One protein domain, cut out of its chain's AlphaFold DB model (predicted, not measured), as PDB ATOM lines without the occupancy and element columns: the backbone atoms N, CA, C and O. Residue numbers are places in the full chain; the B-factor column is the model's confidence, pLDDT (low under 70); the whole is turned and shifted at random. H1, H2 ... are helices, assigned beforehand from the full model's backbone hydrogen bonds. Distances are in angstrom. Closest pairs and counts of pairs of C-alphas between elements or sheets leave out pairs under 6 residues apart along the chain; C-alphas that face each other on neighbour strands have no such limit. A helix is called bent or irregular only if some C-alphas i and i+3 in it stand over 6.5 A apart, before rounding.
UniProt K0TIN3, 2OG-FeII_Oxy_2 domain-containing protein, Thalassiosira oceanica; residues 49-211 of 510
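This is residues 49 to 211 of the 510 residues of the protein "2OG-FeII_Oxy_2 domain-containing protein" of Thalassiosira oceanica (UniProt K0TIN3). The long helix H4 and the shorter H7 cross in the core of an elongated stack of helices, with the hairpin of H1 and H2 packed on one side and H8 and H9 on the other. H5 makes a corner with H6 toward one end of the long axis; H3 and the link of residues 147 to 162 lie toward the other. The printed part has 163 residues, with nine named helices, H1 to H9 in order, and no named strand: all helix. It is compact, with a radius of gyration of the C-alphas of 15.8 A, and spans 50 by 31 by 30 A.

H1, residues 50 to 56, begins at C-alpha 50 (148.597, 119.998, 179.906). H2 is residues 60 to 70, H3 81 to 85, and H4 87 to 114, 40.3 A long. H5 is 116 to 124, H6 128 to 134, H7 136 to 146, and H8 163 to 180, 26.3 A. H9, 190 to 211, 31.1 A, ends at C-alpha 211 (137.942, 145.573, 184.226). H6 is irregular: C-alphas 130 and 133 are 8.1 A apart.

The hub, H4, touches five helices, among them H8, the same way at a shallow tilt of 26 degrees; the closest C-alphas, Lys 102 and Gly 173, are 3.8 A apart. H9 touches H7, closest C-alphas Leu 203 and Cys 146, 4.9 A. H1 and H9 are apart. Every O i to N i+4 pair is within hydrogen-bond range in H1, H2, H4, H5, H8 and H9; H7 has 6 of 7, H3 0 of 1 and H6 0 of 3, with O i to N i+3 pairs 1 of 2 in H3 and 2 of 4 in H6.

The C-alphas farthest apart, Ser 117 and Ser 154, are 51.2 A apart. The printed part has no cut; the link from H7 to H8 is long. pLDDT is under 70 at residues 126 and 150 to 158.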
ATOM      1  N   THR A  49     149.485 116.245 176.925       95.44
ATOM      2  CA  THR A  49     149.461 117.706 176.966       95.44
ATOM      3  C   THR A  49     148.849 118.173 178.277       95.44
ATOM      4  O   THR A  49     147.990 117.491 178.825       95.44
ATOM      5  N   MET A  50     149.210 119.377 178.725       95.94
ATOM      6  CA  MET A  50     148.597 119.998 179.906       95.94
ATOM      7  C   MET A  50     147.068 120.091 179.791       95.94
ATOM      8  O   MET A  50     146.367 119.835 180.758       95.94
ATOM      9  N   GLY A  51     146.540 120.402 178.601       95.50
ATOM     10  CA  GLY A  51     145.094 120.463 178.381       95.50
ATOM     11  C   GLY A  51     144.394 119.109 178.507       95.50
ATOM     12  O   GLY A  51     143.313 119.039 179.077       95.50
ATOM     13  N   GLU A  52     145.017 118.037 178.007       96.12
ATOM     14  CA  GLU A  52     144.528 116.664 178.205       96.12
ATOM     15  C   GLU A  52     144.611 116.267 179.684       96.12
ATOM     16  O   GLU A  52     143.659 115.708 180.209       96.12
ATOM     17  N   ALA A  53     145.696 116.637 180.370       97.19
ATOM     18  CA  ALA A  53     145.873 116.355 181.790       97.19
ATOM     19  C   ALA A  53     144.784 117.032 182.638       97.19
ATOM     20  O   ALA A  53     144.153 116.363 183.445       97.19
ATOM     21  N   ILE A  54     144.496 118.319 182.394       96.69
ATOM     22  CA  ILE A  54     143.417 119.054 183.081       96.69
ATOM     23  C   ILE A  54     142.057 118.381 182.848       96.69
ATOM     24  O   ILE A  54     141.267 118.272 183.773       96.69
ATOM     25  N   GLN A  55     141.780 117.900 181.632       95.00
ATOM     26  CA  GLN A  55     140.519 117.208 181.323       95.00
ATOM     27  C   GLN A  55     140.393 115.835 181.992       95.00
ATOM     28  O   GLN A  55     139.279 115.347 182.158       95.00
ATOM     29  N   MET A  56     141.520 115.199 182.310       95.75
ATOM     30  CA  MET A  56     141.580 113.896 182.972       95.75
ATOM     31  C   MET A  56     141.634 114.005 184.499       95.75
ATOM     32  O   MET A  56     141.502 112.987 185.167       95.75
ATOM     33  N   ALA A  57     141.870 115.199 185.043       96.50
ATOM     34  CA  ALA A  57     142.010 115.408 186.474       96.50
ATOM     35  C   ALA A  57     140.653 115.305 187.177       96.50
ATOM     36  O   ALA A  57     139.718 116.040 186.852       96.50
ATOM     37  N   GLU A  58     140.554 114.423 188.167       94.44
ATOM     38  CA  GLU A  58     139.311 114.189 188.912       94.44
ATOM     39  C   GLU A  58     139.411 114.707 190.352       94.44
ATOM     40  O   GLU A  58     138.402 115.100 190.941       94.44
ATOM     41  N   SER A  59     140.627 114.769 190.900       94.69
ATOM     42  CA  SER A  59     140.899 115.146 192.289       94.69
ATOM     43  C   SER A  59     141.717 116.432 192.424       94.69
ATOM     44  O   SER A  59     142.399 116.869 191.498       94.69
ATOM     45  N   THR A  60     141.701 117.030 193.618       95.50
ATOM     46  CA  THR A  60     142.569 118.172 193.954       95.50
ATOM     47  C   THR A  60     144.053 117.828 193.775       95.50
ATOM     48  O   THR A  60     144.805 118.628 193.222       95.50
ATOM     49  N   GLU A  61     144.463 116.613 194.146       95.56
ATOM     50  CA  GLU A  61     145.852 116.163 194.018       95.56
ATOM     51  C   GLU A  61     146.287 116.019 192.552       95.56
ATOM     52  O   GLU A  61     147.390 116.438 192.206       95.56
ATOM     53  N   ASP A  62     145.408 115.543 191.659       96.75
ATOM     54  CA  ASP A  62     145.691 115.505 190.216       96.75
ATOM     55  C   ASP A  62     146.023 116.900 189.670       96.75
ATOM     56  O   ASP A  62     146.951 117.073 188.878       96.75
ATOM     57  N   HIS A  63     145.280 117.919 190.108       98.12
ATOM     58  CA  HIS A  63     145.498 119.299 189.678       98.12
ATOM     59  C   HIS A  63     146.820 119.860 190.220       98.12
ATOM     60  O   HIS A  63     147.541 120.539 189.482       98.12
ATOM     61  N   LEU A  64     147.177 119.554 191.470       97.44
ATOM     62  CA  LEU A  64     148.469 119.947 192.040       97.44
ATOM     63  C   LEU A  64     149.632 119.225 191.342       97.44
ATOM     64  O   LEU A  64     150.629 119.862 190.999       97.44
ATOM     65  N   TYR A  65     149.483 117.938 191.028       97.12
ATOM     66  CA  TYR A  65     150.436 117.193 190.203       97.12
ATOM     67  C   TYR A  65     150.607 117.823 188.813       97.12
ATOM     68  O   TYR A  65     151.726 117.955 188.315       97.12
ATOM     69  N   ILE A  66     149.516 118.268 188.181       97.75
ATOM     70  CA  ILE A  66     149.594 118.963 186.891       97.75
ATOM     71  C   ILE A  66     150.347 120.285 187.020       97.75
ATOM     72  O   ILE A  66     151.141 120.616 186.135       97.75
ATOM     73  N   ALA A  67     150.109 121.035 188.099       97.44
ATOM     74  CA  ALA A  67     150.821 122.277 188.359       97.44
ATOM     75  C   ALA A  67     152.332 122.038 188.475       97.44
ATOM     76  O   ALA A  67     153.112 122.752 187.852       97.44
ATOM     77  N   ASP A  68     152.744 120.999 189.194       96.69
ATOM     78  CA  ASP A  68     154.154 120.630 189.322       96.69
ATOM     79  C   ASP A  68     154.774 120.231 187.973       96.69
ATOM     80  O   ASP A  68     155.760 120.811 187.512       96.69
ATOM     81  N   LYS A  69     154.136 119.283 187.279       96.31
ATOM     82  CA  LYS A  69     154.689 118.645 186.078       96.31
ATOM     83  C   LYS A  69     154.638 119.516 184.824       96.31
ATOM     84  O   LYS A  69     155.526 119.420 183.975       96.31
ATOM     85  N   TRP A  70     153.574 120.299 184.642       95.56
ATOM     86  CA  TRP A  70     153.274 120.943 183.355       95.56
ATOM     87  C   TRP A  70     153.341 122.463 183.376       95.56
ATOM     88  O   TRP A  70     153.476 123.066 182.305       95.56
ATOM     89  N   VAL A  71     153.240 123.100 184.543       95.12
ATOM     90  CA  VAL A  71     153.409 124.550 184.629       95.12
ATOM     91  C   VAL A  71     154.897 124.854 184.663       95.12
ATOM     92  O   VAL A  71     155.645 124.290 185.448       95.12
ATOM     93  N   TRP A  72     155.326 125.772 183.810       93.19
ATOM     94  CA  TRP A  72     156.689 126.291 183.750       93.19
ATOM     95  C   TRP A  72     156.654 127.790 184.015       93.19
ATOM     96  O   TRP A  72     155.791 128.496 183.492       93.19
ATOM     97  N   LEU A  73     157.594 128.281 184.813       94.19
ATOM     98  CA  LEU A  73     157.763 129.689 185.157       94.19
ATOM     99  C   LEU A  73     159.055 130.226 184.520       94.19
ATOM    100  O   LEU A  73     160.004 129.473 184.324       94.19
ATOM    101  N   PRO A  74     159.159 131.531 184.196       91.19
ATOM    102  CA  PRO A  74     160.352 132.098 183.565       91.19
ATOM    103  C   PRO A  74     161.588 132.000 184.467       91.19
ATOM    104  O   PRO A  74     162.711 132.061 183.974       91.19
ATOM    105  N   SER A  75     161.358 131.870 185.776       91.69
ATOM    106  CA  SER A  75     162.357 131.693 186.823       91.69
ATOM    107  C   SER A  75     162.923 130.275 186.909       91.69
ATOM    108  O   SER A  75     163.893 130.076 187.635       91.69
ATOM    109  N   ASP A  76     162.355 129.293 186.207       94.19
ATOM    110  CA  ASP A  76     162.861 127.920 186.249       94.19
ATOM    111  C   ASP A  76     164.246 127.838 185.593       94.19
ATOM    112  O   ASP A  76     164.446 128.288 184.457       94.19
ATOM    113  N   ALA A  77     165.202 127.231 186.301       93.06
ATOM    114  CA  ALA A  77     166.599 127.158 185.879       93.06
ATOM    115  C   ALA A  77     166.754 126.521 184.487       93.06
ATOM    116  O   ALA A  77     167.444 127.077 183.628       93.06
ATOM    117  N   ASP A  78     166.024 125.432 184.239       92.44
ATOM    118  CA  ASP A  78     166.150 124.607 183.034       92.44
ATOM    119  C   ASP A  78     165.219 125.025 181.889       92.44
ATOM    120  O   ASP A  78     165.167 124.359 180.854       92.44
ATOM    121  N   LEU A  79     164.479 126.134 182.025       90.88
ATOM    122  CA  LEU A  79     163.534 126.551 180.990       90.88
ATOM    123  C   LEU A  79     164.274 127.127 179.767       90.88
ATOM    124  O   LEU A  79     164.965 128.143 179.917       90.88
ATOM    125  N   PRO A  80     164.106 126.562 178.549       91.25
ATOM    126  CA  PRO A  80     164.706 127.094 177.330       91.25
ATOM    127  C   PRO A  80     164.430 128.595 177.133       91.25
ATOM    128  O   PRO A  80     163.290 129.026 177.327       91.25
ATOM    129  N   PRO A  81     165.408 129.403 176.668       89.38
ATOM    130  CA  PRO A  81     165.257 130.861 176.571       89.38
ATOM    131  C   PRO A  81     164.029 131.324 175.777       89.38
ATOM    132  O   PRO A  81     163.372 132.288 176.155       89.38
ATOM    133  N   HIS A  82     163.667 130.608 174.709       87.81
ATOM    134  CA  HIS A  82     162.501 130.945 173.890       87.81
ATOM    135  C   HIS A  82     161.163 130.763 174.632       87.81
ATOM    136  O   HIS A  82     160.211 131.475 174.334       87.81
ATOM    137  N   LEU A  83     161.087 129.864 175.621       86.81
ATOM    138  CA  LEU A  83     159.901 129.695 176.469       86.81
ATOM    139  C   LEU A  83     159.793 130.783 177.549       86.81
ATOM    140  O   LEU A  83     158.734 130.927 178.159       86.81
ATOM    141  N   ARG A  84     160.865 131.549 177.798       85.56
ATOM    142  CA  ARG A  84     160.866 132.641 178.783       85.56
ATOM    143  C   ARG A  84     160.249 133.918 178.222       85.56
ATOM    144  O   ARG A  84     159.438 134.526 178.905       85.56
ATOM    145  N   SER A  85     160.614 134.292 176.994       81.62
ATOM    146  CA  SER A  85     160.354 135.634 176.451       81.62
ATOM    147  C   SER A  85     159.317 135.700 175.328       81.62
ATOM    148  O   SER A  85     158.827 136.777 174.998       81.62
ATOM    149  N   GLN A  86     158.965 134.578 174.693       82.62
ATOM    150  CA  GLN A  86     158.022 134.618 173.576       82.62
ATOM    151  C   GLN A  86     156.572 134.779 174.051       82.62
ATOM    152  O   GLN A  86     156.052 133.964 174.813       82.62
ATOM    153  N   LEU A  87     155.878 135.768 173.484       83.50
ATOM    154  CA  LEU A  87     154.492 136.120 173.815       83.50
ATOM    155  C   LEU A  87     153.518 134.930 173.757       83.50
ATOM    156  O   LEU A  87     152.703 134.750 174.659       83.50
ATOM    157  N   VAL A  88     153.638 134.080 172.728       85.88
ATOM    158  CA  VAL A  88     152.785 132.890 172.538       85.88
ATOM    159  C   VAL A  88     152.888 131.902 173.701       85.88
ATOM    160  O   VAL A  88     151.938 131.184 174.018       85.88
ATOM    161  N   HIS A  89     154.053 131.844 174.337       88.81
ATOM    162  CA  HIS A  89     154.306 130.978 175.472       88.81
ATOM    163  C   HIS A  89     153.682 131.578 176.737       88.81
ATOM    164  O   HIS A  89     152.958 130.872 177.440       88.81
ATOM    165  N   THR A  90     153.824 132.883 176.956       88.06
ATOM    166  CA  THR A  90     153.127 133.583 178.044       88.06
ATOM    167  C   THR A  90     151.605 133.450 177.936       88.06
ATOM    168  O   THR A  90     150.946 133.116 178.919       88.06
ATOM    169  N   GLU A  91     151.047 133.604 176.732       91.06
ATOM    170  CA  GLU A  91     149.613 133.430 176.470       91.06
ATOM    171  C   GLU A  91     149.140 132.005 176.803       91.06
ATOM    172  O   GLU A  91     148.187 131.812 177.561       91.06
ATOM    173  N   LYS A  92     149.830 130.982 176.276       92.12
ATOM    174  CA  LYS A  92     149.498 129.575 176.544       92.12
ATOM    175  C   LYS A  92     149.559 129.255 178.030       92.12
ATOM    176  O   LYS A  92     148.683 128.547 178.519       92.12
ATOM    177  N   ARG A  93     150.584 129.750 178.722       93.25
ATOM    178  CA  ARG A  93     150.762 129.526 180.154       93.25
ATOM    179  C   ARG A  93     149.602 130.114 180.941       93.25
ATOM    180  O   ARG A  93     148.991 129.391 181.716       93.25
ATOM    181  N   ARG A  94     149.238 131.367 180.666       93.94
ATOM    182  CA  ARG A  94     148.112 132.026 181.331       93.94
ATOM    183  C   ARG A  94     146.793 131.303 181.075       93.94
ATOM    184  O   ARG A  94     146.054 131.044 182.017       93.94
ATOM    185  N   ARG A  95     146.528 130.929 179.822       95.12
ATOM    186  CA  ARG A  95     145.315 130.196 179.435       95.12
ATOM    187  C   ARG A  95     145.204 128.833 180.118       95.12
ATOM    188  O   ARG A  95     144.124 128.455 180.550       95.12
ATOM    189  N   TRP A  96     146.285 128.055 180.163       96.88
ATOM    190  CA  TRP A  96     146.237 126.743 180.812       96.88
ATOM    191  C   TRP A  96     146.261 126.852 182.335       96.88
ATOM    192  O   TRP A  96     145.573 126.084 182.995       96.88
ATOM    193  N   GLY A  97     146.984 127.828 182.885       97.62
ATOM    194  CA  GLY A  97     146.974 128.148 184.309       97.62
ATOM    195  C   GLY A  97     145.588 128.545 184.809       97.62
ATOM    196  O   GLY A  97     145.148 128.050 185.842       97.62
ATOM    197  N   SER A  98     144.848 129.360 184.048       97.62
ATOM    198  CA  SER A  98     143.478 129.728 184.416       97.62
ATOM    199  C   SER A  98     142.525 128.540 184.388       97.62
ATOM    200  O   SER A  98     141.733 128.369 185.310       97.62
ATOM    201  N   GLN A  99     142.623 127.692 183.359       97.56
ATOM    202  CA  GLN A  99     141.821 126.473 183.266       97.56
ATOM    203  C   GLN A  99     142.150 125.492 184.390       97.56
ATOM    204  O   GLN A  99     141.236 124.902 184.958       97.56
ATOM    205  N   LEU A 100     143.433 125.366 184.741       98.25
ATOM    206  CA  LEU A 100     143.887 124.546 185.856       98.25
ATOM    207  C   LEU A 100     143.292 125.034 187.181       98.25
ATOM    208  O   LEU A 100     142.715 124.230 187.898       98.25
ATOM    209  N   LEU A 101     143.374 126.334 187.483       98.50
ATOM    210  CA  LEU A 101     142.842 126.907 188.728       98.50
ATOM    211  C   LEU A 101     141.313 126.829 188.810       98.50
ATOM    212  O   LEU A 101     140.765 126.507 189.862       98.50
ATOM    213  N   LYS A 102     140.617 127.081 187.697       97.31
ATOM    214  CA  LYS A 102     139.162 126.910 187.602       97.31
ATOM    215  C   LYS A 102     138.749 125.459 187.852       97.31
ATOM    216  O   LYS A 102     137.833 125.213 188.630       97.31
ATOM    217  N   SER A 103     139.425 124.514 187.199       97.19
ATOM    218  CA  SER A 103     139.152 123.082 187.338       97.19
ATOM    219  C   SER A 103     139.514 122.565 188.732       97.19
ATOM    220  O   SER A 103     138.753 121.791 189.301       97.19
ATOM    221  N   LEU A 104     140.602 123.071 189.324       97.75
ATOM    222  CA  LEU A 104     140.997 122.790 190.703       97.75
ATOM    223  C   LEU A 104     139.878 123.182 191.671       97.75
ATOM    224  O   LEU A 104     139.378 122.313 192.377       97.75
ATOM    225  N   GLY A 105     139.429 124.444 191.646       96.69
ATOM    226  CA  GLY A 105     138.337 124.902 192.512       96.69
ATOM    227  C   GLY A 105     137.071 124.058 192.347       96.69
ATOM    228  O   GLY A 105     136.474 123.636 193.335       96.69
ATOM    229  N   GLN A 106     136.694 123.727 191.107       95.44
ATOM    230  CA  GLN A 106     135.515 122.898 190.844       95.44
ATOM    231  C   GLN A 106     135.681 121.440 191.303       95.44
ATOM    232  O   GLN A 106     134.735 120.859 191.826       95.44
ATOM    233  N   SER A 107     136.855 120.831 191.123       95.19
ATOM    234  CA  SER A 107     137.146 119.476 191.613       95.19
ATOM    235  C   SER A 107     137.100 119.430 193.140       95.19
ATOM    236  O   SER A 107     136.478 118.526 193.697       95.19
ATOM    237  N   THR A 108     137.669 120.434 193.814       94.81
ATOM    238  CA  THR A 108     137.580 120.576 195.272       94.81
ATOM    239  C   THR A 108     136.128 120.714 195.728       94.81
ATOM    240  O   THR A 108     135.715 120.015 196.651       94.81
ATOM    241  N   LEU A 109     135.330 121.540 195.047       92.88
ATOM    242  CA  LEU A 109     133.905 121.682 195.340       92.88
ATOM    243  C   LEU A 109     133.141 120.364 195.148       92.88
ATOM    244  O   LEU A 109     132.367 119.968 196.013       92.88
ATOM    245  N   ASN A 110     133.388 119.647 194.054       92.00
ATOM    246  CA  ASN A 110     132.740 118.362 193.794       92.00
ATOM    247  C   ASN A 110     133.101 117.317 194.861       92.00
ATOM    248  O   ASN A 110     132.230 116.561 195.298       92.00
ATOM    249  N   ALA A 111     134.369 117.265 195.284       91.38
ATOM    250  CA  ALA A 111     134.818 116.386 196.360       91.38
ATOM    251  C   ALA A 111     134.106 116.726 197.675       91.38
ATOM    252  O   ALA A 111     133.577 115.829 198.334       91.38
ATOM    253  N   TRP A 112     134.015 118.021 197.990       87.81
ATOM    254  CA  TRP A 112     133.297 118.529 199.153       87.81
ATOM    255  C   TRP A 112     131.812 118.152 199.135       87.81
ATOM    256  O   TRP A 112     131.304 117.630 200.117       87.81
ATOM    257  N   GLU A 113     131.105 118.369 198.024       86.25
ATOM    258  CA  GLU A 113     129.669 118.065 197.922       86.25
ATOM    259  C   GLU A 113     129.366 116.559 197.943       86.25
ATOM    260  O   GLU A 113     128.292 116.155 198.392       86.25
ATOM    261  N   THR A 114     130.300 115.731 197.468       88.88
ATOM    262  CA  THR A 114     130.126 114.272 197.386       88.88
ATOM    263  C   THR A 114     130.389 113.586 198.723       88.88
ATOM    264  O   THR A 114     129.600 112.739 199.142       88.88
ATOM    265  N   ASP A 115     131.496 113.927 199.386       87.44
ATOM    266  CA  ASP A 115     131.877 113.349 200.674       87.44
ATOM    267  C   ASP A 115     132.561 114.408 201.555       87.44
ATOM    268  O   ASP A 115     133.795 114.436 201.670       87.44
ATOM    269  N   PRO A 116     131.766 115.279 202.211       84.69
ATOM    270  CA  PRO A 116     132.313 116.306 203.085       84.69
ATOM    271  C   PRO A 116     133.152 115.703 204.214       84.69
ATOM    272  O   PRO A 116     134.144 116.291 204.615       84.69
ATOM    273  N   SER A 117     132.796 114.517 204.724       83.69
ATOM    274  CA  SER A 117     133.500 113.906 205.865       83.69
ATOM    275  C   SER A 117     134.909 113.457 205.491       83.69
ATOM    276  O   SER A 117     135.845 113.675 206.261       83.69
ATOM    277  N   LYS A 118     135.079 112.872 204.303       87.38
ATOM    278  CA  LYS A 118     136.407 112.545 203.781       87.38
ATOM    279  C   LYS A 118     137.224 113.805 203.513       87.38
ATOM    280  O   LYS A 118     138.375 113.879 203.927       87.38
ATOM    281  N   MET A 119     136.619 114.805 202.875       87.31
ATOM    282  CA  MET A 119     137.302 116.064 202.581       87.31
ATOM    283  C   MET A 119     137.743 116.787 203.867       87.31
ATOM    284  O   MET A 119     138.858 117.293 203.946       87.31
ATOM    285  N   MET A 120     136.911 116.758 204.912       81.94
ATOM    286  CA  MET A 120     137.257 117.237 206.253       81.94
ATOM    287  C   MET A 120     138.478 116.513 206.828       81.94
ATOM    288  O   MET A 120     139.365 117.166 207.376       81.94
ATOM    289  N   ALA A 121     138.538 115.182 206.715       85.25
ATOM    290  CA  ALA A 121     139.692 114.412 207.172       85.25
ATOM    291  C   ALA A 121     140.960 114.820 206.401       85.25
ATOM    292  O   ALA A 121     141.970 115.144 207.020       85.25
ATOM    293  N   ASP A 122     140.879 114.945 205.074       85.94
ATOM    294  CA  ASP A 122     142.011 115.343 204.223       85.94
ATOM    295  C   ASP A 122     142.533 116.767 204.524       85.94
ATOM    296  O   ASP A 122     143.721 117.048 204.334       85.94
ATOM    297  N   VAL A 123     141.663 117.671 204.994       84.88
ATOM    298  CA  VAL A 123     142.014 119.054 205.373       84.88
ATOM    299  C   VAL A 123     142.520 119.161 206.818       84.88
ATOM    300  O   VAL A 123     143.368 120.006 207.103       84.88
ATOM    301  N   THR A 124     142.009 118.351 207.750       80.44
ATOM    302  CA  THR A 124     142.310 118.491 209.191       80.44
ATOM    303  C   THR A 124     143.400 117.547 209.696       80.44
ATOM    304  O   THR A 124     144.156 117.922 210.599       80.44
ATOM    305  N   GLU A 125     143.513 116.349 209.126       74.00
ATOM    306  CA  GLU A 125     144.547 115.368 209.468       74.00
ATOM    307  C   GLU A 125     145.882 115.721 208.775       74.00
ATOM    308  O   GLU A 125     146.020 116.775 208.153       74.00
ATOM    309  N   GLU A 126     146.914 114.876 208.867       68.69
ATOM    310  CA  GLU A 126     148.191 115.055 208.134       68.69
ATOM    311  C   GLU A 126     148.045 114.885 206.599       68.69
ATOM    312  O   GLU A 126     149.002 114.552 205.900       68.69
ATOM    313  N   GLY A 127     146.841 115.097 206.061       71.94
ATOM    314  CA  GLY A 127     146.533 115.016 204.643       71.94
ATOM    315  C   GLY A 127     147.227 116.115 203.836       71.94
ATOM    316  O   GLY A 127     147.429 117.240 204.293       71.94
ATOM    317  N   HIS A 128     147.573 115.793 202.589       75.06
ATOM    318  CA  HIS A 128     148.294 116.696 201.686       75.06
ATOM    319  C   HIS A 128     147.533 118.002 201.386       75.06
ATOM    320  O   HIS A 128     148.148 119.025 201.093       75.06
ATOM    321  N   ILE A 129     146.202 117.991 201.503       86.44
ATOM    322  CA  ILE A 129     145.334 119.133 201.185       86.44
ATOM    323  C   ILE A 129     145.358 120.195 202.294       86.44
ATOM    324  O   ILE A 129     145.187 121.381 202.009       86.44
ATOM    325  N   ARG A 130     145.660 119.814 203.543       84.56
ATOM    326  CA  ARG A 130     145.780 120.736 204.684       84.56
ATOM    327  C   ARG A 130     146.690 121.934 204.407       84.56
ATOM    328  O   ARG A 130     146.454 123.034 204.897       84.56
ATOM    329  N   HIS A 131     147.740 121.720 203.621       90.19
ATOM    330  CA  HIS A 131     148.774 122.714 203.349       90.19
ATOM    331  C   HIS A 131     148.645 123.364 201.971       90.19
ATOM    332  O   HIS A 131     149.582 124.036 201.538       90.19
ATOM    333  N   ILE A 132     147.499 123.210 201.296       94.25
ATOM    334  CA  ILE A 132     147.307 123.642 199.904       94.25
ATOM    335  C   ILE A 132     147.653 125.121 199.675       94.25
ATOM    336  O   ILE A 132     148.290 125.460 198.684       94.25
ATOM    337  N   TRP A 133     147.328 126.004 200.624       94.81
ATOM    338  CA  TRP A 133     147.610 127.444 200.532       94.81
ATOM    339  C   TRP A 133     149.084 127.818 200.736       94.81
ATOM    340  O   TRP A 133     149.486 128.946 200.462       94.81
ATOM    341  N   THR A 134     149.896 126.871 201.194       93.44
ATOM    342  CA  THR A 134     151.357 126.985 201.312       93.44
ATOM    343  C   THR A 134     152.091 126.024 200.372       93.44
ATOM    344  O   THR A 134     153.319 125.950 200.411       93.44
ATOM    345  N   ASP A 135     151.355 125.296 199.528       95.25
ATOM    346  CA  ASP A 135     151.896 124.330 198.578       95.25
ATOM    347  C   ASP A 135     152.536 125.067 197.391       95.25
ATOM    348  O   ASP A 135     151.917 125.918 196.736       95.25
ATOM    349  N   GLU A 136     153.794 124.736 197.099       96.44
ATOM    350  CA  GLU A 136     154.553 125.326 195.994       96.44
ATOM    351  C   GLU A 136     153.872 125.103 194.639       96.44
ATOM    352  O   GLU A 136     153.957 125.954 193.751       96.44
ATOM    353  N   ARG A 137     153.136 123.999 194.489       97.50
ATOM    354  CA  ARG A 137     152.407 123.637 193.271       97.50
ATOM    355  C   ARG A 137     151.225 124.577 193.046       97.50
ATOM    356  O   ARG A 137     151.038 125.059 191.927       97.50
ATOM    357  N   LEU A 138     150.475 124.930 194.098       97.94
ATOM    358  CA  LEU A 138     149.419 125.943 193.987       97.94
ATOM    359  C   LEU A 138     150.020 127.315 193.662       97.94
ATOM    360  O   LEU A 138     149.553 127.986 192.741       97.94
ATOM    361  N   ILE A 139     151.083 127.715 194.365       97.62
ATOM    362  CA  ILE A 139     151.798 128.974 194.098       97.62
ATOM    363  C   ILE A 139     152.222 129.046 192.632       97.62
ATOM    364  O   ILE A 139     151.985 130.049 191.958       97.62
ATOM    365  N   ARG A 140     152.791 127.960 192.110       97.44
ATOM    366  CA  ARG A 140     153.212 127.829 190.716       97.44
ATOM    367  C   ARG A 140     152.041 127.985 189.747       97.44
ATOM    368  O   ARG A 140     152.176 128.713 188.761       97.44
ATOM    369  N   ALA A 141     150.885 127.389 190.042       98.25
ATOM    370  CA  ALA A 141     149.667 127.572 189.253       98.25
ATOM    371  C   ALA A 141     149.195 129.039 189.243       98.25
ATOM    372  O   ALA A 141     148.921 129.570 188.166       98.25
ATOM    373  N   VAL A 142     149.171 129.728 190.391       98.19
ATOM    374  CA  VAL A 142     148.790 131.155 190.477       98.19
ATOM    375  C   VAL A 142     149.790 132.043 189.731       98.19
ATOM    376  O   VAL A 142     149.392 132.864 188.896       98.19
ATOM    377  N   LEU A 143     151.093 131.831 189.944       97.00
ATOM    378  CA  LEU A 143     152.161 132.560 189.257       97.00
ATOM    379  C   LEU A 143     152.071 132.406 187.736       97.00
ATOM    380  O   LEU A 143     152.287 133.361 186.995       97.00
ATOM    381  N   SER A 144     151.683 131.231 187.246       95.94
ATOM    382  CA  SER A 144     151.534 130.982 185.810       95.94
ATOM    383  C   SER A 144     150.544 131.926 185.115       95.94
ATOM    384  O   SER A 144     150.694 132.198 183.919       95.94
ATOM    385  N   VAL A 145     149.574 132.456 185.868       96.38
ATOM    386  CA  VAL A 145     148.557 133.398 185.393       96.38
ATOM    387  C   VAL A 145     148.972 134.848 185.659       96.38
ATOM    388  O   VAL A 145     148.794 135.692 184.781       96.38
ATOM    389  N   CYS A 146     149.554 135.142 186.829       93.12
ATOM    390  CA  CYS A 146     149.835 136.514 187.273       93.12
ATOM    391  C   CYS A 146     151.109 137.140 186.674       93.12
ATOM    392  O   CYS A 146     151.376 138.322 186.887       93.12
ATOM    393  N   LEU A 147     151.934 136.376 185.954       87.50
ATOM    394  CA  LEU A 147     153.168 136.909 185.375       87.50
ATOM    395  C   LEU A 147     152.880 137.957 184.290       87.50
ATOM    396  O   LEU A 147     152.040 137.708 183.419       87.50
ATOM    397  N   PRO A 148     153.585 139.104 184.286       79.94
ATOM    398  CA  PRO A 148     153.381 140.148 183.290       79.94
ATOM    399  C   PRO A 148     153.729 139.645 181.883       79.94
ATOM    400  O   PRO A 148     154.677 138.886 181.688       79.94
ATOM    401  N   MET A 149     152.974 140.097 180.879       77.12
ATOM    402  CA  MET A 149     153.328 139.863 179.478       77.12
ATOM    403  C   MET A 149     154.417 140.866 179.083       77.12
ATOM    404  O   MET A 149     154.129 142.052 178.899       77.12
ATOM    405  N   GLU A 150     155.674 140.416 179.005       67.38
ATOM    406  CA  GLU A 150     156.798 141.243 178.542       67.38
ATOM    407  C   GLU A 150     156.481 141.860 177.166       67.38
ATOM    408  O   GLU A 150     155.965 141.189 176.271       67.38
ATOM    409  N   GLY A 151     156.730 143.167 177.012       61.16
ATOM    410  CA  GLY A 151     156.407 143.935 175.798       61.16
ATOM    411  C   GLY A 151     155.018 144.595 175.769       61.16
ATOM    412  O   GLY A 151     154.739 145.371 174.857       61.16
ATOM    413  N   SER A 152     154.157 144.347 176.767       52.25
ATOM    414  CA  SER A 152     152.828 144.988 176.877       52.25
ATOM    415  C   SER A 152     152.828 146.328 177.626       52.25
ATOM    416  O   SER A 152     151.847 147.065 177.564       52.25
ATOM    417  N   SER A 153     153.921 146.677 178.312       50.94
ATOM    418  CA  SER A 153     154.004 147.862 179.179       50.94
ATOM    419  C   SER A 153     153.925 149.204 178.441       50.94
ATOM    420  O   SER A 153     153.830 150.236 179.094       50.94
ATOM    421  N   SER A 154     153.952 149.217 177.103       50.97
ATOM    422  CA  SER A 154     153.902 150.448 176.305       50.97
ATOM    423  C   SER A 154     152.686 150.579 175.385       50.97
ATOM    424  O   SER A 154     152.521 151.637 174.785       50.97
ATOM    425  N   SER A 155     151.833 149.556 175.239       61.25
ATOM    426  CA  SER A 155     150.590 149.702 174.467       61.25
ATOM    427  C   SER A 155     149.533 148.654 174.845       61.25
ATOM    428  O   SER A 155     149.764 147.461 174.626       61.25
ATOM    429  N   PRO A 156     148.345 149.079 175.325       64.19
ATOM    430  CA  PRO A 156     147.180 148.211 175.517       64.19
ATOM    431  C   PRO A 156     146.803 147.403 174.265       64.19
ATOM    432  O   PRO A 156     146.246 146.319 174.387       64.19
ATOM    433  N   ALA A 157     147.167 147.885 173.069       64.31
ATOM    434  CA  ALA A 157     146.848 147.250 171.790       64.31
ATOM    435  C   ALA A 157     147.530 145.886 171.557       64.31
ATOM    436  O   ALA A 157     147.153 145.174 170.632       64.31
ATOM    437  N   ASN A 158     148.531 145.520 172.367       65.38
ATOM    438  CA  ASN A 158     149.262 144.254 172.229       65.38
ATOM    439  C   ASN A 158     148.796 143.164 173.208       65.38
ATOM    440  O   ASN A 158     149.389 142.082 173.247       65.38
ATOM    441  N   ARG A 159     147.777 143.439 174.032       75.94
ATOM    442  CA  ARG A 159     147.217 142.453 174.961       75.94
ATOM    443  C   ARG A 159     146.269 141.500 174.224       75.94
ATOM    444  O   ARG A 159     145.506 141.959 173.379       75.94
ATOM    445  N   PRO A 160     146.287 140.186 174.512       78.75
ATOM    446  CA  PRO A 160     145.294 139.273 173.960       78.75
ATOM    447  C   PRO A 160     143.882 139.685 174.388       78.75
ATOM    448  O   PRO A 160     143.637 139.872 175.578       78.75
ATOM    449  N   ASP A 161     142.921 139.693 173.462       79.31
ATOM    450  CA  ASP A 161     141.511 140.029 173.752       79.31
ATOM    451  C   ASP A 161     140.904 139.179 174.887       79.31
ATOM    452  O   ASP A 161     139.958 139.573 175.564       79.31
ATOM    453  N   LYS A 162     141.451 137.977 175.105       87.94
ATOM    454  CA  LYS A 162     140.983 137.010 176.107       87.94
ATOM    455  C   LYS A 162     141.729 137.078 177.438       87.94
ATOM    456  O   LYS A 162     141.448 136.268 178.319       87.94
ATOM    457  N   GLU A 163     142.654 138.020 177.606       89.81
ATOM    458  CA  GLU A 163     143.468 138.144 178.816       89.81
ATOM    459  C   GLU A 163     142.606 138.277 180.078       89.81
ATOM    460  O   GLU A 163     142.793 137.521 181.036       89.81
ATOM    461  N   GLY A 164     141.618 139.178 180.044       89.75
ATOM    462  CA  GLY A 164     140.681 139.385 181.150       89.75
ATOM    463  C   GLY A 164     139.836 138.146 181.454       89.75
ATOM    464  O   GLY A 164     139.576 137.857 182.618       89.75
ATOM    465  N   VAL A 165     139.482 137.358 180.432       91.25
ATOM    466  CA  VAL A 165     138.716 136.112 180.603       91.25
ATOM    467  C   VAL A 165     139.523 135.082 181.389       91.25
ATOM    468  O   VAL A 165     139.000 134.493 182.330       91.25
ATOM    469  N   TRP A 166     140.798 134.877 181.052       94.44
ATOM    470  CA  TRP A 166     141.642 133.909 181.761       94.44
ATOM    471  C   TRP A 166     141.898 134.324 183.208       94.44
ATOM    472  O   TRP A 166     141.818 133.498 184.113       94.44
ATOM    473  N   ILE A 167     142.160 135.606 183.451       94.94
ATOM    474  CA  ILE A 167     142.336 136.116 184.817       94.94
ATOM    475  C   ILE A 167     141.052 135.931 185.630       94.94
ATOM    476  O   ILE A 167     141.109 135.451 186.762       94.94
ATOM    477  N   ALA A 168     139.891 136.228 185.039       94.44
ATOM    478  CA  ALA A 168     138.612 136.036 185.704       94.44
ATOM    479  C   ALA A 168     138.329 134.560 186.022       94.44
ATOM    480  O   ALA A 168     137.861 134.251 187.115       94.44
ATOM    481  N   GLU A 169     138.644 133.633 185.112       95.81
ATOM    482  CA  GLU A 169     138.523 132.193 185.378       95.81
ATOM    483  C   GLU A 169     139.426 131.729 186.526       95.81
ATOM    484  O   GLU A 169     138.983 130.947 187.366       95.81
ATOM    485  N   ALA A 170     140.663 132.231 186.591       98.00
ATOM    486  CA  ALA A 170     141.593 131.909 187.667       98.00
ATOM    487  C   ALA A 170     141.082 132.397 189.033       98.00
ATOM    488  O   ALA A 170     141.052 131.623 189.987       98.00
ATOM    489  N   LEU A 171     140.638 133.656 189.120       98.12
ATOM    490  CA  LEU A 171     140.128 134.243 190.365       98.12
ATOM    491  C   LEU A 171     138.824 133.586 190.830       98.12
ATOM    492  O   LEU A 171     138.661 133.350 192.023       98.12
ATOM    493  N   LYS A 172     137.936 133.202 189.906       97.12
ATOM    494  CA  LYS A 172     136.756 132.379 190.220       97.12
ATOM    495  C   LYS A 172     137.141 131.021 190.798       97.12
ATOM    496  O   LYS A 172     136.562 130.598 191.791       97.12
ATOM    497  N   GLY A 173     138.125 130.350 190.195       97.69
ATOM    498  CA  GLY A 173     138.647 129.082 190.706       97.69
ATOM    499  C   GLY A 173     139.204 129.209 192.123       97.69
ATOM    500  O   GLY A 173     138.884 128.392 192.982       97.69
ATOM    501  N   LEU A 174     139.971 130.272 192.388       98.25
ATOM    502  CA  LEU A 174     140.520 130.566 193.716       98.25
ATOM    503  C   LEU A 174     139.442 130.928 194.746       98.25
ATOM    504  O   LEU A 174     139.535 130.476 195.882       98.25
ATOM    505  N   HIS A 175     138.414 131.693 194.362       96.75
ATOM    506  CA  HIS A 175     137.239 131.955 195.206       96.75
ATOM    507  C   HIS A 175     136.551 130.652 195.613       96.75
ATOM    508  O   HIS A 175     136.311 130.424 196.797       96.75
ATOM    509  N   VAL A 176     136.293 129.764 194.646       96.12
ATOM    510  CA  VAL A 176     135.659 128.467 194.924       96.12
ATOM    511  C   VAL A 176     136.544 127.599 195.818       96.12
ATOM    512  O   VAL A 176     136.046 127.018 196.780       96.12
ATOM    513  N   LEU A 177     137.853 127.556 195.551       96.31
ATOM    514  CA  LEU A 177     138.819 126.842 196.385       96.31
ATOM    515  C   LEU A 177     138.800 127.360 197.829       96.31
ATOM    516  O   LEU A 177     138.683 126.562 198.751       96.31
ATOM    517  N   ALA A 178     138.845 128.681 198.023       94.50
ATOM    518  CA  ALA A 178     138.785 129.314 199.342       94.50
ATOM    519  C   ALA A 178     137.454 129.058 200.057       94.50
ATOM    520  O   ALA A 178     137.418 128.953 201.281       94.50
ATOM    521  N   GLY A 179     136.356 128.949 199.309       91.56
ATOM    522  CA  GLY A 179     135.056 128.564 199.846       91.56
ATOM    523  C   GLY A 179     134.973 127.115 200.322       91.56
ATOM    524  O   GLY A 179     134.154 126.836 201.187       91.56
ATOM    525  N   CYS A 180     135.812 126.216 199.798       91.12
ATOM    526  CA  CYS A 180     135.852 124.804 200.202       91.12
ATOM    527  C   CYS A 180     136.963 124.486 201.214       91.12
ATOM    528  O   CYS A 180     136.859 123.522 201.961       91.12
ATOM    529  N   ILE A 181     138.063 125.241 201.179       91.56
ATOM    530  CA  ILE A 181     139.217 125.084 202.061       91.56
ATOM    531  C   ILE A 181     139.646 126.482 202.486       91.56
ATOM    532  O   ILE A 181     140.244 127.216 201.690       91.56
ATOM    533  N   MET A 182     139.365 126.847 203.738       89.06
ATOM    534  CA  MET A 182     139.715 128.172 204.244       89.06
ATOM    535  C   MET A 182     141.229 128.410 204.100       89.06
ATOM    536  O   MET A 182     142.023 127.535 204.465       89.06
ATOM    537  N   PRO A 183     141.661 129.576 203.587       91.62
ATOM    538  CA  PRO A 183     143.066 129.940 203.592       91.62
ATOM    539  C   PRO A 183     143.654 129.860 205.001       91.62
ATOM    540  O   PRO A 183     143.086 130.379 205.956       91.62
ATOM    541  N   HIS A 184     144.802 129.204 205.143       86.69
ATOM    542  CA  HIS A 184     145.492 129.101 206.423       86.69
ATOM    543  C   HIS A 184     147.000 128.934 206.215       86.69
ATOM    544  O   HIS A 184     147.440 128.121 205.405       86.69
ATOM    545  N   CYS A 185     147.793 129.700 206.964       82.50
ATOM    546  CA  CYS A 185     149.236 129.507 207.070       82.50
ATOM    547  C   CYS A 185     149.575 128.598 208.257       82.50
ATOM    548  O   CYS A 185     148.998 128.735 209.326       82.50
ATOM    549  N   HIS A 186     150.569 127.728 208.117       76.44
ATOM    550  CA  HIS A 186     151.228 127.099 209.265       76.44
ATOM    551  C   HIS A 186     152.558 127.798 209.546       76.44
ATOM    552  O   HIS A 186     153.124 128.422 208.652       76.44
ATOM    553  N   SER A 187     153.089 127.670 210.764       72.06
ATOM    554  CA  SER A 187     154.334 128.340 211.177       72.06
ATOM    555  C   SER A 187     155.541 128.032 210.276       72.06
ATOM    556  O   SER A 187     156.436 128.855 210.128       72.06
ATOM    557  N   THR A 188     155.572 126.865 209.627       73.31
ATOM    558  CA  THR A 188     156.640 126.459 208.697       73.31
ATOM    559  C   THR A 188     156.453 126.973 207.266       73.31
ATOM    560  O   THR A 188     157.370 126.854 206.457       73.31
ATOM    561  N   GLY A 189     155.287 127.540 206.938       75.94
ATOM    562  CA  GLY A 189     154.881 127.917 205.582       75.94
ATOM    563  C   GLY A 189     154.879 129.421 205.295       75.94
ATOM    564  O   GLY A 189     154.435 129.813 204.218       75.94
ATOM    565  N   GLU A 190     155.367 130.266 206.210       80.38
ATOM    566  CA  GLU A 190     155.258 131.735 206.111       80.38
ATOM    567  C   GLU A 190     155.791 132.302 204.780       80.38
ATOM    568  O   GLU A 190     155.174 133.179 204.175       80.38
ATOM    569  N   GLY A 191     156.914 131.778 204.274       86.00
ATOM    570  CA  GLY A 191     157.492 132.227 203.001       86.00
ATOM    571  C   GLY A 191     156.579 131.955 201.799       86.00
ATOM    572  O   GLY A 191     156.359 132.831 200.955       86.00
ATOM    573  N   ASN A 192     155.995 130.758 201.753       91.00
ATOM    574  CA  ASN A 192     155.065 130.342 200.707       91.00
ATOM    575  C   ASN A 192     153.728 131.078 200.829       91.00
ATOM    576  O   ASN A 192     153.208 131.569 199.827       91.00
ATOM    577  N   TRP A 193     153.239 131.271 202.055       90.12
ATOM    578  CA  TRP A 193     152.055 132.079 202.346       90.12
ATOM    579  C   TRP A 193     152.179 133.504 201.805       90.12
ATOM    580  O   TRP A 193     151.309 133.986 201.076       90.12
ATOM    581  N   MET A 194     153.301 134.177 202.067       89.31
ATOM    582  CA  MET A 194     153.517 135.522 201.533       89.31
ATOM    583  C   MET A 194     153.662 135.525 200.009       89.31
ATOM    584  O   MET A 194     153.223 136.460 199.340       89.31
ATOM    585  N   THR A 195     154.258 134.480 199.438       92.81
ATOM    586  CA  THR A 195     154.401 134.347 197.983       92.81
ATOM    587  C   THR A 195     153.043 134.197 197.300       92.81
ATOM    588  O   THR A 195     152.788 134.903 196.321       92.81
ATOM    589  N   ILE A 196     152.141 133.362 197.834       95.12
ATOM    590  CA  ILE A 196     150.791 133.225 197.275       95.12
ATOM    591  C   ILE A 196     149.986 134.522 197.422       95.12
ATOM    592  O   ILE A 196     149.330 134.923 196.464       95.12
ATOM    593  N   HIS A 197     150.107 135.244 198.544       93.62
ATOM    594  CA  HIS A 197     149.425 136.531 198.743       93.62
ATOM    595  C   HIS A 197     149.841 137.557 197.694       93.62
ATOM    596  O   HIS A 197     148.990 138.169 197.053       93.62
ATOM    597  N   ARG A 198     151.149 137.701 197.455       94.06
ATOM    598  CA  ARG A 198     151.667 138.594 196.408       94.06
ATOM    599  C   ARG A 198     151.187 138.182 195.021       94.06
ATOM    600  O   ARG A 198     150.882 139.042 194.197       94.06
ATOM    601  N   ALA A 199     151.141 136.881 194.737       96.38
ATOM    602  CA  ALA A 199     150.683 136.378 193.448       96.38
ATOM    603  C   ALA A 199     149.187 136.676 193.224       96.38
ATOM    604  O   ALA A 199     148.821 137.166 192.155       96.38
ATOM    605  N   ILE A 200     148.346 136.464 194.242       97.50
ATOM    606  CA  ILE A 200     146.908 136.769 194.205       97.50
ATOM    607  C   ILE A 200     146.668 138.281 194.102       97.50
ATOM    608  O   ILE A 200     145.917 138.707 193.229       97.50
ATOM    609  N   ALA A 201     147.344 139.098 194.913       96.12
ATOM    610  CA  ALA A 201     147.248 140.559 194.851       96.12
ATOM    611  C   ALA A 201     147.621 141.099 193.459       96.12
ATOM    612  O   ALA A 201     146.910 141.917 192.879       96.12
ATOM    613  N   ASN A 202     148.694 140.575 192.854       95.94
ATOM    614  CA  ASN A 202     149.058 140.925 191.479       95.94
ATOM    615  C   ASN A 202     147.988 140.517 190.461       95.94
ATOM    616  O   ASN A 202     147.713 141.277 189.531       95.94
ATOM    617  N   LEU A 203     147.385 139.339 190.629       96.31
ATOM    618  CA  LEU A 203     146.308 138.858 189.768       96.31
ATOM    619  C   LEU A 203     145.054 139.746 189.877       96.31
ATOM    620  O   LEU A 203     144.457 140.076 188.854       96.31
ATOM    621  N   ILE A 204     144.710 140.187 191.089       96.94
ATOM    622  CA  ILE A 204     143.613 141.123 191.383       96.94
ATOM    623  C   ILE A 204     143.874 142.499 190.773       96.94
ATOM    624  O   ILE A 204     143.021 143.024 190.063       96.94
ATOM    625  N   ARG A 205     145.079 143.049 190.940       95.69
ATOM    626  CA  ARG A 205     145.463 144.321 190.313       95.69
ATOM    627  C   ARG A 205     145.335 144.262 188.787       95.69
ATOM    628  O   ARG A 205     144.854 145.198 188.160       95.69
ATOM    629  N   MET A 206     145.754 143.155 188.171       94.25
ATOM    630  CA  MET A 206     145.602 142.962 186.726       94.25
ATOM    631  C   MET A 206     144.135 142.833 186.300       94.25
ATOM    632  O   MET A 206     143.777 143.320 185.231       94.25
ATOM    633  N   ALA A 207     143.302 142.181 187.115       95.00
ATOM    634  CA  ALA A 207     141.857 142.117 186.921       95.00
ATOM    635  C   ALA A 207     141.210 143.509 186.965       95.00
ATOM    636  O   ALA A 207     140.424 143.821 186.073       95.00
ATOM    637  N   ASP A 208     141.578 144.342 187.941       95.06
ATOM    638  CA  ASP A 208     141.113 145.730 188.062       95.06
ATOM    639  C   ASP A 208     141.552 146.575 186.856       95.06
ATOM    640  O   ASP A 208     140.748 147.265 186.239       95.06
ATOM    641  N   ASP A 209     142.804 146.441 186.414       92.25
ATOM    642  CA  ASP A 209     143.296 147.139 185.219       92.25
ATOM    643  C   ASP A 209     142.576 146.724 183.927       92.25
ATOM    644  O   ASP A 209     142.470 147.518 182.993       92.25
ATOM    645  N   LEU A 210     142.118 145.475 183.842       90.50
ATOM    646  CA  LEU A 210     141.400 144.944 182.682       90.50
ATOM    647  C   LEU A 210     139.885 145.108 182.804       90.50
ATOM    648  O   LEU A 210     139.180 144.843 181.823       90.50
ATOM    649  N   SER A 211     139.375 145.535 183.962       91.38
ATOM    650  CA  SER A 211     137.942 145.573 184.226       91.38
ATOM    651  C   SER A 211     137.216 146.482 183.262       91.38
ATOM    652  O   SER A 211     136.108 146.158 182.898       91.38
TER     653      SER A 211